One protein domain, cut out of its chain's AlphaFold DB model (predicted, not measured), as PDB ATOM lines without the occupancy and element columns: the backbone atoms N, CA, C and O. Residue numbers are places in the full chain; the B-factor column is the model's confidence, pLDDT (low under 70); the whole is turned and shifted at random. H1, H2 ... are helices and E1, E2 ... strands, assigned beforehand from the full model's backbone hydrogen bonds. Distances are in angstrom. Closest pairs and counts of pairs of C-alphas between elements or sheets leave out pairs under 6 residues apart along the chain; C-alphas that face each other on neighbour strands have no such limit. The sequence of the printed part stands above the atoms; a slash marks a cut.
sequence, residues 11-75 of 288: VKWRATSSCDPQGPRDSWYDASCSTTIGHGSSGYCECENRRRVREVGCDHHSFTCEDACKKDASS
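This is residues 11 to 75 of the 288 residues of an uncharacterized protein of Aphanomyces astaci (UniProt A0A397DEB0). A small antiparallel sheet of three strands, E1, E2 and E3, has one short helix, H1, over it near one end of the longest axis, and one long loop, residues 17 to 41, folds round the sheet. The longest of these loops, residues 17 to 41 between E1 and E2, turns beyond the end of E1 and comes back, and its residues 36 to 37 pair with residues 63 to 64, just before H1. The printed part has 65 residues with three named strands and one named helix, in the order E1, E2, E3, H1 along the chain; the sheet's order is E1, E2, E3. The class is mixed, helices and strands, with under half of the residues in named elements. The whole is compact, with a radius of gyration of the C-alphas of 10.6 A and spans of 31 by 22 by 19 A.

E1, residues 11 to 16, and E2, residues 42 to 47, are antiparallel neighbours at 160 degrees between their directions and form a hairpin with a long link. Across them N 14 and O 44 are 2.8 A apart and N 46 and O 12 are 2.9 A apart, both within hydrogen-bond range. E2 and E3, residues 52 to 56, are an antiparallel hairpin at 164 degrees, with N 45 and O 53 within hydrogen-bond range at 2.8 A. The three strands form a meander, each strand after the first the antiparallel neighbour of the one before; E1 and E3 are edge strands. H1, residues 65 to 73, is on this sheet at a height over the sheet of 7.1 A. It only just lies over E2, with 3 of its 9 C-alphas falling on that strand, and runs slantwise to the strands, at 57 degrees to E2 on the local plane. The closest C-alphas of E2 and H1 are those of Cys 45 and Cys 65, 5.3 A apart; those of E3 and H1 are of Arg 54 and Ala 68, 6.6 A apart. In H1 every O i to N i+4 pair is within hydrogen-bond range.

E1 begins at C-alpha 11, (-50.685, 22.851, 42.181), and measures 16.1 A from first to last C-alpha. E2 measures 16.6 A and begins at C-alpha 42, (-36.428, 14.420, 38.574). E3 measures 11.0 A. H1 measures 12.1 A and ends at C-alpha 73, (-50.863, 18.146, 54.675).

The two C-alphas farthest apart are those of Ser 18 and Ser 74, 30.8 A. The printed part has no cut. The link from E1 to E2, 25 residues, is long; that from E2 to E3 is tight and that from E3 to H1 short. The mean pLDDT of the printed part is 90.7, and residues 72 to 75 are under 70.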
ATOM      1  N   VAL A  11     -50.770  21.891  43.289       94.81
ATOM      2  CA  VAL A  11     -50.685  22.851  42.181       94.81
ATOM      3  C   VAL A  11     -50.228  22.134  40.910       94.81
ATOM      4  O   VAL A  11     -50.929  22.192  39.901       94.81
ATOM      5  N   LYS A  12     -49.065  21.455  40.936       96.00
ATOM      6  CA  LYS A  12     -48.499  20.704  39.790       96.00
ATOM      7  C   LYS A  12     -47.203  19.962  40.121       96.00
ATOM      8  O   LYS A  12     -46.515  20.280  41.089       96.00
ATOM      9  N   TRP A  13     -46.819  19.033  39.246       97.50
ATOM     10  CA  TRP A  13     -45.450  18.523  39.166       97.50
ATOM     11  C   TRP A  13     -44.537  19.532  38.468       97.50
ATOM     12  O   TRP A  13     -44.895  20.132  37.447       97.50
ATOM     13  N   ARG A  14     -43.340  19.698  39.023       96.50
ATOM     14  CA  ARG A  14     -42.312  20.626  38.572       96.50
ATOM     15  C   ARG A  14     -41.062  19.819  38.219       96.50
ATOM     16  O   ARG A  14     -40.279  19.487  39.102       96.50
ATOM     17  N   ALA A  15     -40.866  19.536  36.931       96.56
ATOM     18  CA  ALA A  15     -39.719  18.767  36.453       96.56
ATOM     19  C   ALA A  15     -38.390  19.543  36.520       96.56
ATOM     20  O   ALA A  15     -38.307  20.755  36.287       96.56
ATOM     21  N   THR A  16     -37.321  18.826  36.826       93.75
ATOM     22  CA  THR A  16     -35.941  19.314  36.810       93.75
ATOM     23  C   THR A  16     -35.065  18.364  36.010       93.75
ATOM     24  O   THR A  16     -35.444  17.230  35.717       93.75
ATOM     25  N   SER A  17     -33.878  18.835  35.646       91.12
ATOM     26  CA  SER A  17     -32.903  18.077  34.860       91.12
ATOM     27  C   SER A  17     -31.776  17.496  35.724       91.12
ATOM     28  O   SER A  17     -31.626  17.828  36.899       91.12
ATOM     29  N   SER A  18     -30.942  16.649  35.114       90.38
ATOM     30  CA  SER A  18     -29.738  16.056  35.728       90.38
ATOM     31  C   SER A  18     -29.999  15.117  36.908       90.38
ATOM     32  O   SER A  18     -29.115  14.917  37.736       90.38
ATOM     33  N   CYS A  19     -31.192  14.518  36.974       94.00
ATOM     34  CA  CYS A  19     -31.592  13.638  38.073       94.00
ATOM     35  C   CYS A  19     -31.488  14.301  39.453       94.00
ATOM     36  O   CYS A  19     -31.310  13.614  40.458       94.00
ATOM     37  N   ASP A  20     -31.618  15.627  39.493       89.81
ATOM     38  CA  ASP A  20     -31.459  16.449  40.682       89.81
ATOM     39  C   ASP A  20     -32.742  17.270  40.894       89.81
ATOM     40  O   ASP A  20     -33.063  18.111  40.048       89.81
ATOM     41  N   PRO A  21     -33.496  17.075  41.993       89.56
ATOM     42  CA  PRO A  21     -34.698  17.864  42.280       89.56
ATOM     43  C   PRO A  21     -34.417  19.360  42.486       89.56
ATOM     44  O   PRO A  21     -35.339  20.171  42.420       89.56
ATOM     45  N   GLN A  22     -33.154  19.723  42.713       84.94
ATOM     46  CA  GLN A  22     -32.655  21.090  42.858       84.94
ATOM     47  C   GLN A  22     -31.943  21.591  41.584       84.94
ATOM     48  O   GLN A  22     -31.410  22.707  41.534       84.94
ATOM     49  N   GLY A  23     -31.952  20.775  40.526       84.88
ATOM     50  CA  GLY A  23     -31.363  21.069  39.230       84.88
ATOM     51  C   GLY A  23     -32.116  22.147  38.436       84.88
ATOM     52  O   GLY A  23     -33.156  22.658  38.861       84.88
ATOM     53  N   PRO A  24     -31.604  22.523  37.248       85.88
ATOM     54  CA  PRO A  24     -32.293  23.451  36.355       85.88
ATOM     55  C   PRO A  24     -33.718  22.980  36.044       85.88
ATOM     56  O   PRO A  24     -33.945  21.788  35.809       85.88
ATOM     57  N   ARG A  25     -34.659  23.927  36.016       89.75
ATOM     58  CA  ARG A  25     -36.067  23.676  35.698       89.75
ATOM     59  C   ARG A  25     -36.216  23.215  34.253       89.75
ATOM     60  O   ARG A  25     -35.721  23.876  33.345       89.75
ATOM     61  N   ASP A  26     -36.959  22.133  34.055       92.44
ATOM     62  CA  ASP A  26     -37.330  21.631  32.735       92.44
ATOM     63  C   ASP A  26     -38.850  21.727  32.568       92.44
ATOM     64  O   ASP A  26     -39.601  20.771  32.749       92.44
ATOM     65  N   SER A  27     -39.326  22.943  32.292       93.19
ATOM     66  CA  SER A  27     -40.760  23.243  32.274       93.19
ATOM     67  C   SER A  27     -41.541  22.476  31.207       93.19
ATOM     68  O   SER A  27     -42.765  22.428  31.289       93.19
ATOM     69  N   TRP A  28     -40.860  21.899  30.212       95.00
ATOM     70  CA  TRP A  28     -41.502  21.119  29.156       95.00
ATOM     71  C   TRP A  28     -42.078  19.793  29.673       95.00
ATOM     72  O   TRP A  28     -43.051  19.293  29.114       95.00
ATOM     73  N   TYR A  29     -41.522  19.262  30.768       96.00
ATOM     74  CA  TYR A  29     -41.978  18.028  31.416       96.00
ATOM     75  C   TYR A  29     -42.721  18.273  32.738       96.00
ATOM     76  O   TYR A  29     -42.939  17.340  33.514       96.00
ATOM     77  N   ASP A  30     -43.130  19.516  33.019       97.31
ATOM     78  CA  ASP A  30     -44.093  19.775  34.091       97.31
ATOM     79  C   ASP A  30     -45.389  18.993  33.813       97.31
ATOM     80  O   ASP A  30     -45.843  18.894  32.673       97.31
ATOM     81  N   ALA A  31     -46.010  18.451  34.860       97.50
ATOM     82  CA  ALA A  31     -47.176  17.585  34.714       97.50
ATOM     83  C   ALA A  31     -48.303  17.956  35.683       97.50
ATOM     84  O   ALA A  31     -48.103  18.649  36.685       97.50
ATOM     85  N   SER A  32     -49.516  17.501  35.366       97.50
ATOM     86  CA  SER A  32     -50.688  17.728  36.214       97.50
ATOM     87  C   SER A  32     -50.617  16.904  37.502       97.50
ATOM     88  O   SER A  32     -49.913  15.897  37.574       97.50
ATOM     89  N   CYS A  33     -51.381  17.300  38.518       96.88
ATOM     90  CA  CYS A  33     -51.363  16.653  39.831       96.88
ATOM     91  C   CYS A  33     -51.717  15.160  39.829       96.88
ATOM     92  O   CYS A  33     -51.178  14.414  40.646       96.88
ATOM     93  N   SER A  34     -52.588  14.730  38.914       96.50
ATOM     94  CA  SER A  34     -53.025  13.338  38.770       96.50
ATOM     95  C   SER A  34     -52.119  12.510  37.852       96.50
ATOM     96  O   SER A  34     -52.285  11.294  37.749       96.50
ATOM     97  N   THR A  35     -51.147  13.138  37.181       97.75
ATOM     98  CA  THR A  35     -50.176  12.420  36.354       97.75
ATOM     99  C   THR A  35     -49.286  11.552  37.243       97.75
ATOM    100  O   THR A  35     -48.740  12.013  38.243       97.75
ATOM    101  N   THR A  36     -49.125  10.281  36.867       97.81
ATOM    102  CA  THR A  36     -48.182   9.380  37.539       97.81
ATOM    103  C   THR A  36     -46.760   9.727  37.116       97.81
ATOM    104  O   THR A  36     -46.388   9.533  35.960       97.81
ATOM    105  N   ILE A  37     -45.969  10.226  38.060       97.88
ATOM    106  CA  ILE A  37     -44.543  10.492  37.885       97.88
ATOM    107  C   ILE A  37     -43.811   9.184  38.132       97.88
ATOM    108  O   ILE A  37     -43.877   8.646  39.235       97.88
ATOM    109  N   GLY A  38     -43.173   8.644  37.097       95.12
ATOM    110  CA  GLY A  38     -42.421   7.393  37.159       95.12
ATOM    111  C   GLY A  38     -40.912   7.607  37.216       95.12
ATOM    112  O   GLY A  38     -40.420   8.706  36.966       95.12
ATOM    113  N   HIS A  39     -40.197   6.518  37.496       94.94
ATOM    114  CA  HIS A  39     -38.735   6.454  37.488       94.94
ATOM    115  C   HIS A  39     -38.123   7.096  36.226       94.94
ATOM    116  O   HIS A  39     -38.668   6.992  35.127       94.94
ATOM    117  N   GLY A  40     -36.948   7.709  36.375       94.75
ATOM    118  CA  GLY A  40     -36.218   8.396  35.305       94.75
ATOM    119  C   GLY A  40     -36.521   9.891  35.200       94.75
ATOM    120  O   GLY A  40     -35.878  10.577  34.410       94.75
ATOM    121  N   SER A  41     -37.461  10.399  36.001       95.94
ATOM    122  CA  SER A  41     -37.780  11.825  36.097       95.94
ATOM    123  C   SER A  41     -37.212  12.407  37.387       95.94
ATOM    124  O   SER A  41     -37.216  11.741  38.415       95.94
ATOM    125  N   SER A  42     -36.761  13.659  37.361       96.75
ATOM    126  CA  SER A  42     -36.428  14.420  38.574       96.75
ATOM    127  C   SER A  42     -37.313  15.645  38.710       96.75
ATOM    128  O   SER A  42     -37.805  16.172  37.709       96.75
ATOM    129  N   GLY A  43     -37.533  16.089  39.944       96.00
ATOM    130  CA  GLY A  43     -38.338  17.270  40.225       96.00
ATOM    131  C   GLY A  43     -38.998  17.232  41.593       96.00
ATOM    132  O   GLY A  43     -38.548  16.535  42.501       96.00
ATOM    133  N   TYR A  44     -40.076  17.998  41.733       95.50
ATOM    134  CA  TYR A  44     -40.850  18.087  42.968       95.50
ATOM    135  C   TYR A  44     -42.331  18.364  42.707       95.50
ATOM    136  O   TYR A  44     -42.725  18.880  41.660       95.50
ATOM    137  N   CYS A  45     -43.167  18.051  43.692       95.56
ATOM    138  CA  CYS A  45     -44.564  18.460  43.706       95.56
ATOM    139  C   CYS A  45     -44.704  19.819  44.377       95.56
ATOM    140  O   CYS A  45     -44.287  20.003  45.520       95.56
ATOM    141  N   GLU A  46     -45.312  20.760  43.670       93.81
ATOM    142  CA  GLU A  46     -45.749  22.029  44.231       93.81
ATOM    143  C   GLU A  46     -47.177  21.882  44.751       93.81
ATOM    144  O   GLU A  46     -48.082  21.471  44.019       93.81
ATOM    145  N   CYS A  47     -47.364  22.224  46.018       91.62
ATOM    146  CA  CYS A  47     -48.653  22.291  46.686       91.62
ATOM    147  C   CYS A  47     -48.996  23.757  46.990       91.62
ATOM    148  O   CYS A  47     -48.153  24.651  46.866       91.62
ATOM    149  N   GLU A  48     -50.236  24.011  47.397       87.44
ATOM    150  CA  GLU A  48     -50.655  25.317  47.907       87.44
ATOM    151  C   GLU A  48     -49.766  25.797  49.073       87.44
ATOM    152  O   GLU A  48     -49.005  25.030  49.675       87.44
ATOM    153  N   ASN A  49     -49.828  27.100  49.367       80.12
ATOM    154  CA  ASN A  49     -49.002  27.769  50.384       80.12
ATOM    155  C   ASN A  49     -47.486  27.645  50.133       80.12
ATOM    156  O   ASN A  49     -46.690  27.604  51.065       80.12
ATOM    157  N   ARG A  50     -47.076  27.579  48.855       86.00
ATOM    158  CA  ARG A  50     -45.672  27.467  48.404       86.00
ATOM    159  C   ARG A  50     -44.939  26.217  48.913       86.00
ATOM    160  O   ARG A  50     -43.710  26.128  48.799       86.00
ATOM    161  N   ARG A  51     -45.660  25.220  49.425       85.12
ATOM    162  CA  ARG A  51     -45.068  23.983  49.931       85.12
ATOM    163  C   ARG A  51     -44.542  23.132  48.775       85.12
ATOM    164  O   ARG A  51     -45.208  22.957  47.755       85.12
ATOM    165  N   ARG A  52     -43.331  22.598  48.937       89.38
ATOM    166  CA  ARG A  52     -42.737  21.624  48.014       89.38
ATOM    167  C   ARG A  52     -42.577  20.294  48.721       89.38
ATOM    168  O   ARG A  52     -42.059  20.248  49.831       89.38
ATOM    169  N   VAL A  53     -43.029  19.231  48.071       90.62
ATOM    170  CA  VAL A  53     -42.974  17.864  48.596       90.62
ATOM    171  C   VAL A  53     -42.470  16.913  47.528       90.62
ATOM    172  O   VAL A  53     -42.503  17.236  46.340       90.62
ATOM    173  N   ARG A  54     -42.039  15.714  47.938       92.19
ATOM    174  CA  ARG A  54     -41.525  14.681  47.020       92.19
ATOM    175  C   ARG A  54     -40.471  15.237  46.058       92.19
ATOM    176  O   ARG A  54     -40.552  15.035  44.852       92.19
ATOM    177  N   GLU A  55     -39.486  15.930  46.617       93.00
ATOM    178  CA  GLU A  55     -38.258  16.271  45.906       93.00
ATOM    179  C   GLU A  55     -37.500  14.972  45.603       93.00
ATOM    180  O   GLU A  55     -37.034  14.295  46.520       93.00
ATOM    181  N   VAL A  56     -37.442  14.579  44.330       94.81
ATOM    182  CA  VAL A  56     -36.860  13.304  43.892       94.81
ATOM    183  C   VAL A  56     -35.872  13.490  42.741       94.81
ATOM    184  O   VAL A  56     -36.081  14.295  41.831       94.81
ATOM    185  N   GLY A  57     -34.784  12.717  42.785       95.00
ATOM    186  CA  GLY A  57     -33.945  12.443  41.615       95.00
ATOM    187  C   GLY A  57     -34.564  11.346  40.749       95.00
ATOM    188  O   GLY A  57     -35.661  10.902  41.044       95.00
ATOM    189  N   CYS A  58     -33.863  10.862  39.722       95.88
ATOM    190  CA  CYS A  58     -34.407   9.868  38.780       95.88
ATOM    191  C   CYS A  58     -34.756   8.501  39.396       95.88
ATOM    192  O   CYS A  58     -35.595   7.789  38.845       95.88
ATOM    193  N   ASP A  59     -34.117   8.122  40.504       96.19
ATOM    194  CA  ASP A  59     -34.350   6.840  41.171       96.19
ATOM    195  C   ASP A  59     -35.430   6.978  42.253       96.19
ATOM    196  O   ASP A  59     -35.158   7.317  43.407       96.19
ATOM    197  N   HIS A  60     -36.687   6.770  41.859       95.50
ATOM    198  CA  HIS A  60     -37.819   6.783  42.777       95.50
ATOM    199  C   HIS A  60     -38.953   5.862  42.308       95.50
ATOM    200  O   HIS A  60     -39.149   5.612  41.118       95.50
ATOM    201  N   HIS A  61     -39.756   5.391  43.264       95.50
ATOM    202  CA  HIS A  61     -41.017   4.713  42.968       95.50
ATOM    203  C   HIS A  61     -42.039   5.696  42.404       95.50
ATOM    204  O   HIS A  61     -42.031   6.874  42.765       95.50
ATOM    205  N   SER A  62     -42.951   5.206  41.570       96.94
ATOM    206  CA  SER A  62     -43.969   6.062  40.974       96.94
ATOM    207  C   SER A  62     -44.924   6.660  42.015       96.94
ATOM    208  O   SER A  62     -45.308   5.986  42.973       96.94
ATOM    209  N   PHE A  63     -45.340   7.910  41.814       96.38
ATOM    210  CA  PHE A  63     -46.318   8.599  42.665       96.38
ATOM    211  C   PHE A  63     -47.118   9.643  41.872       96.38
ATOM    212  O   PHE A  63     -46.785   9.955  40.732       96.38
ATOM    213  N   THR A  64     -48.167  10.197  42.480       96.81
ATOM    214  CA  THR A  64     -48.876  11.385  41.976       96.81
ATOM    215  C   THR A  64     -48.637  12.562  42.919       96.81
ATOM    216  O   THR A  64     -48.454  12.375  44.128       96.81
ATOM    217  N   CYS A  65     -48.637  13.786  42.390       95.62
ATOM    218  CA  CYS A  65     -48.519  14.964  43.247       95.62
ATOM    219  C   CYS A  65     -49.777  15.222  44.072       95.62
ATOM    220  O   CYS A  65     -49.681  15.767  45.168       95.62
ATOM    221  N   GLU A  66     -50.937  14.773  43.594       93.56
ATOM    222  CA  GLU A  66     -52.170  14.797  44.371       93.56
ATOM    223  C   GLU A  66     -52.026  14.011  45.686       93.56
ATOM    224  O   GLU A  66     -52.277  14.562  46.759       93.56
ATOM    225  N   ASP A  67     -51.541  12.768  45.632       91.38
ATOM    226  CA  ASP A  67     -51.339  11.953  46.837       91.38
ATOM    227  C   ASP A  67     -50.205  12.488  47.715       91.38
ATOM    228  O   ASP A  67     -50.265  12.409  48.946       91.38
ATOM    229  N   ALA A  68     -49.152  13.015  47.087       91.44
ATOM    230  CA  ALA A  68     -48.016  13.590  47.789       91.44
ATOM    231  C   ALA A  68     -48.426  14.801  48.635       91.44
ATOM    232  O   ALA A  68     -48.101  14.854  49.822       91.44
ATOM    233  N   CYS A  69     -49.172  15.740  48.046       90.12
ATOM    234  CA  CYS A  69     -49.618  16.945  48.736       90.12
ATOM    235  C   CYS A  69     -50.612  16.633  49.861       90.12
ATOM    236  O   CYS A  69     -50.499  17.253  50.919       90.12
ATOM    237  N   LYS A  70     -51.507  15.646  49.683       86.56
ATOM    238  CA  LYS A  70     -52.462  15.205  50.721       86.56
ATOM    239  C   LYS A  70     -51.771  14.573  51.931       86.56
ATOM    240  O   LYS A  70     -52.057  14.934  53.064       86.56
ATOM    241  N   LYS A  71     -50.824  13.651  51.717       78.50
ATOM    242  CA  LYS A  71     -50.140  12.950  52.827       78.50
ATOM    243  C   LYS A  71     -49.368  13.906  53.733       78.50
ATOM    244  O   LYS A  71     -49.396  13.772  54.952       78.50
ATOM    245  N   ASP A  72     -48.716  14.881  53.122       67.75
ATOM    246  CA  ASP A  72     -47.868  15.852  53.806       67.75
ATOM    247  C   ASP A  72     -48.665  17.082  54.312       67.75
ATOM    248  O   ASP A  72     -48.134  17.924  55.023       67.75
ATOM    249  N   ALA A  73     -49.974  17.172  54.027       57.78
ATOM    250  CA  ALA A  73     -50.863  18.146  54.675       57.78
ATOM    251  C   ALA A  73     -51.075  17.841  56.173       57.78
ATOM    252  O   ALA A  73     -51.330  18.740  56.965       57.78
ATOM    253  N   SER A  74     -50.903  16.581  56.592       47.22
ATOM    254  CA  SER A  74     -50.964  16.188  58.010       47.22
ATOM    255  C   SER A  74     -49.755  16.645  58.843       47.22
ATOM    256  O   SER A  74     -49.747  16.461  60.060       47.22
ATOM    257  N   SER A  75     -48.753  17.255  58.200       50.06
ATOM    258  CA  SER A  75     -47.577  17.859  58.829       50.06
ATOM    259  C   SER A  75     -47.523  19.374  58.648       50.06
ATOM    260  O   SER A  75     -46.420  19.923  58.637       50.06
TER     261      SER A  75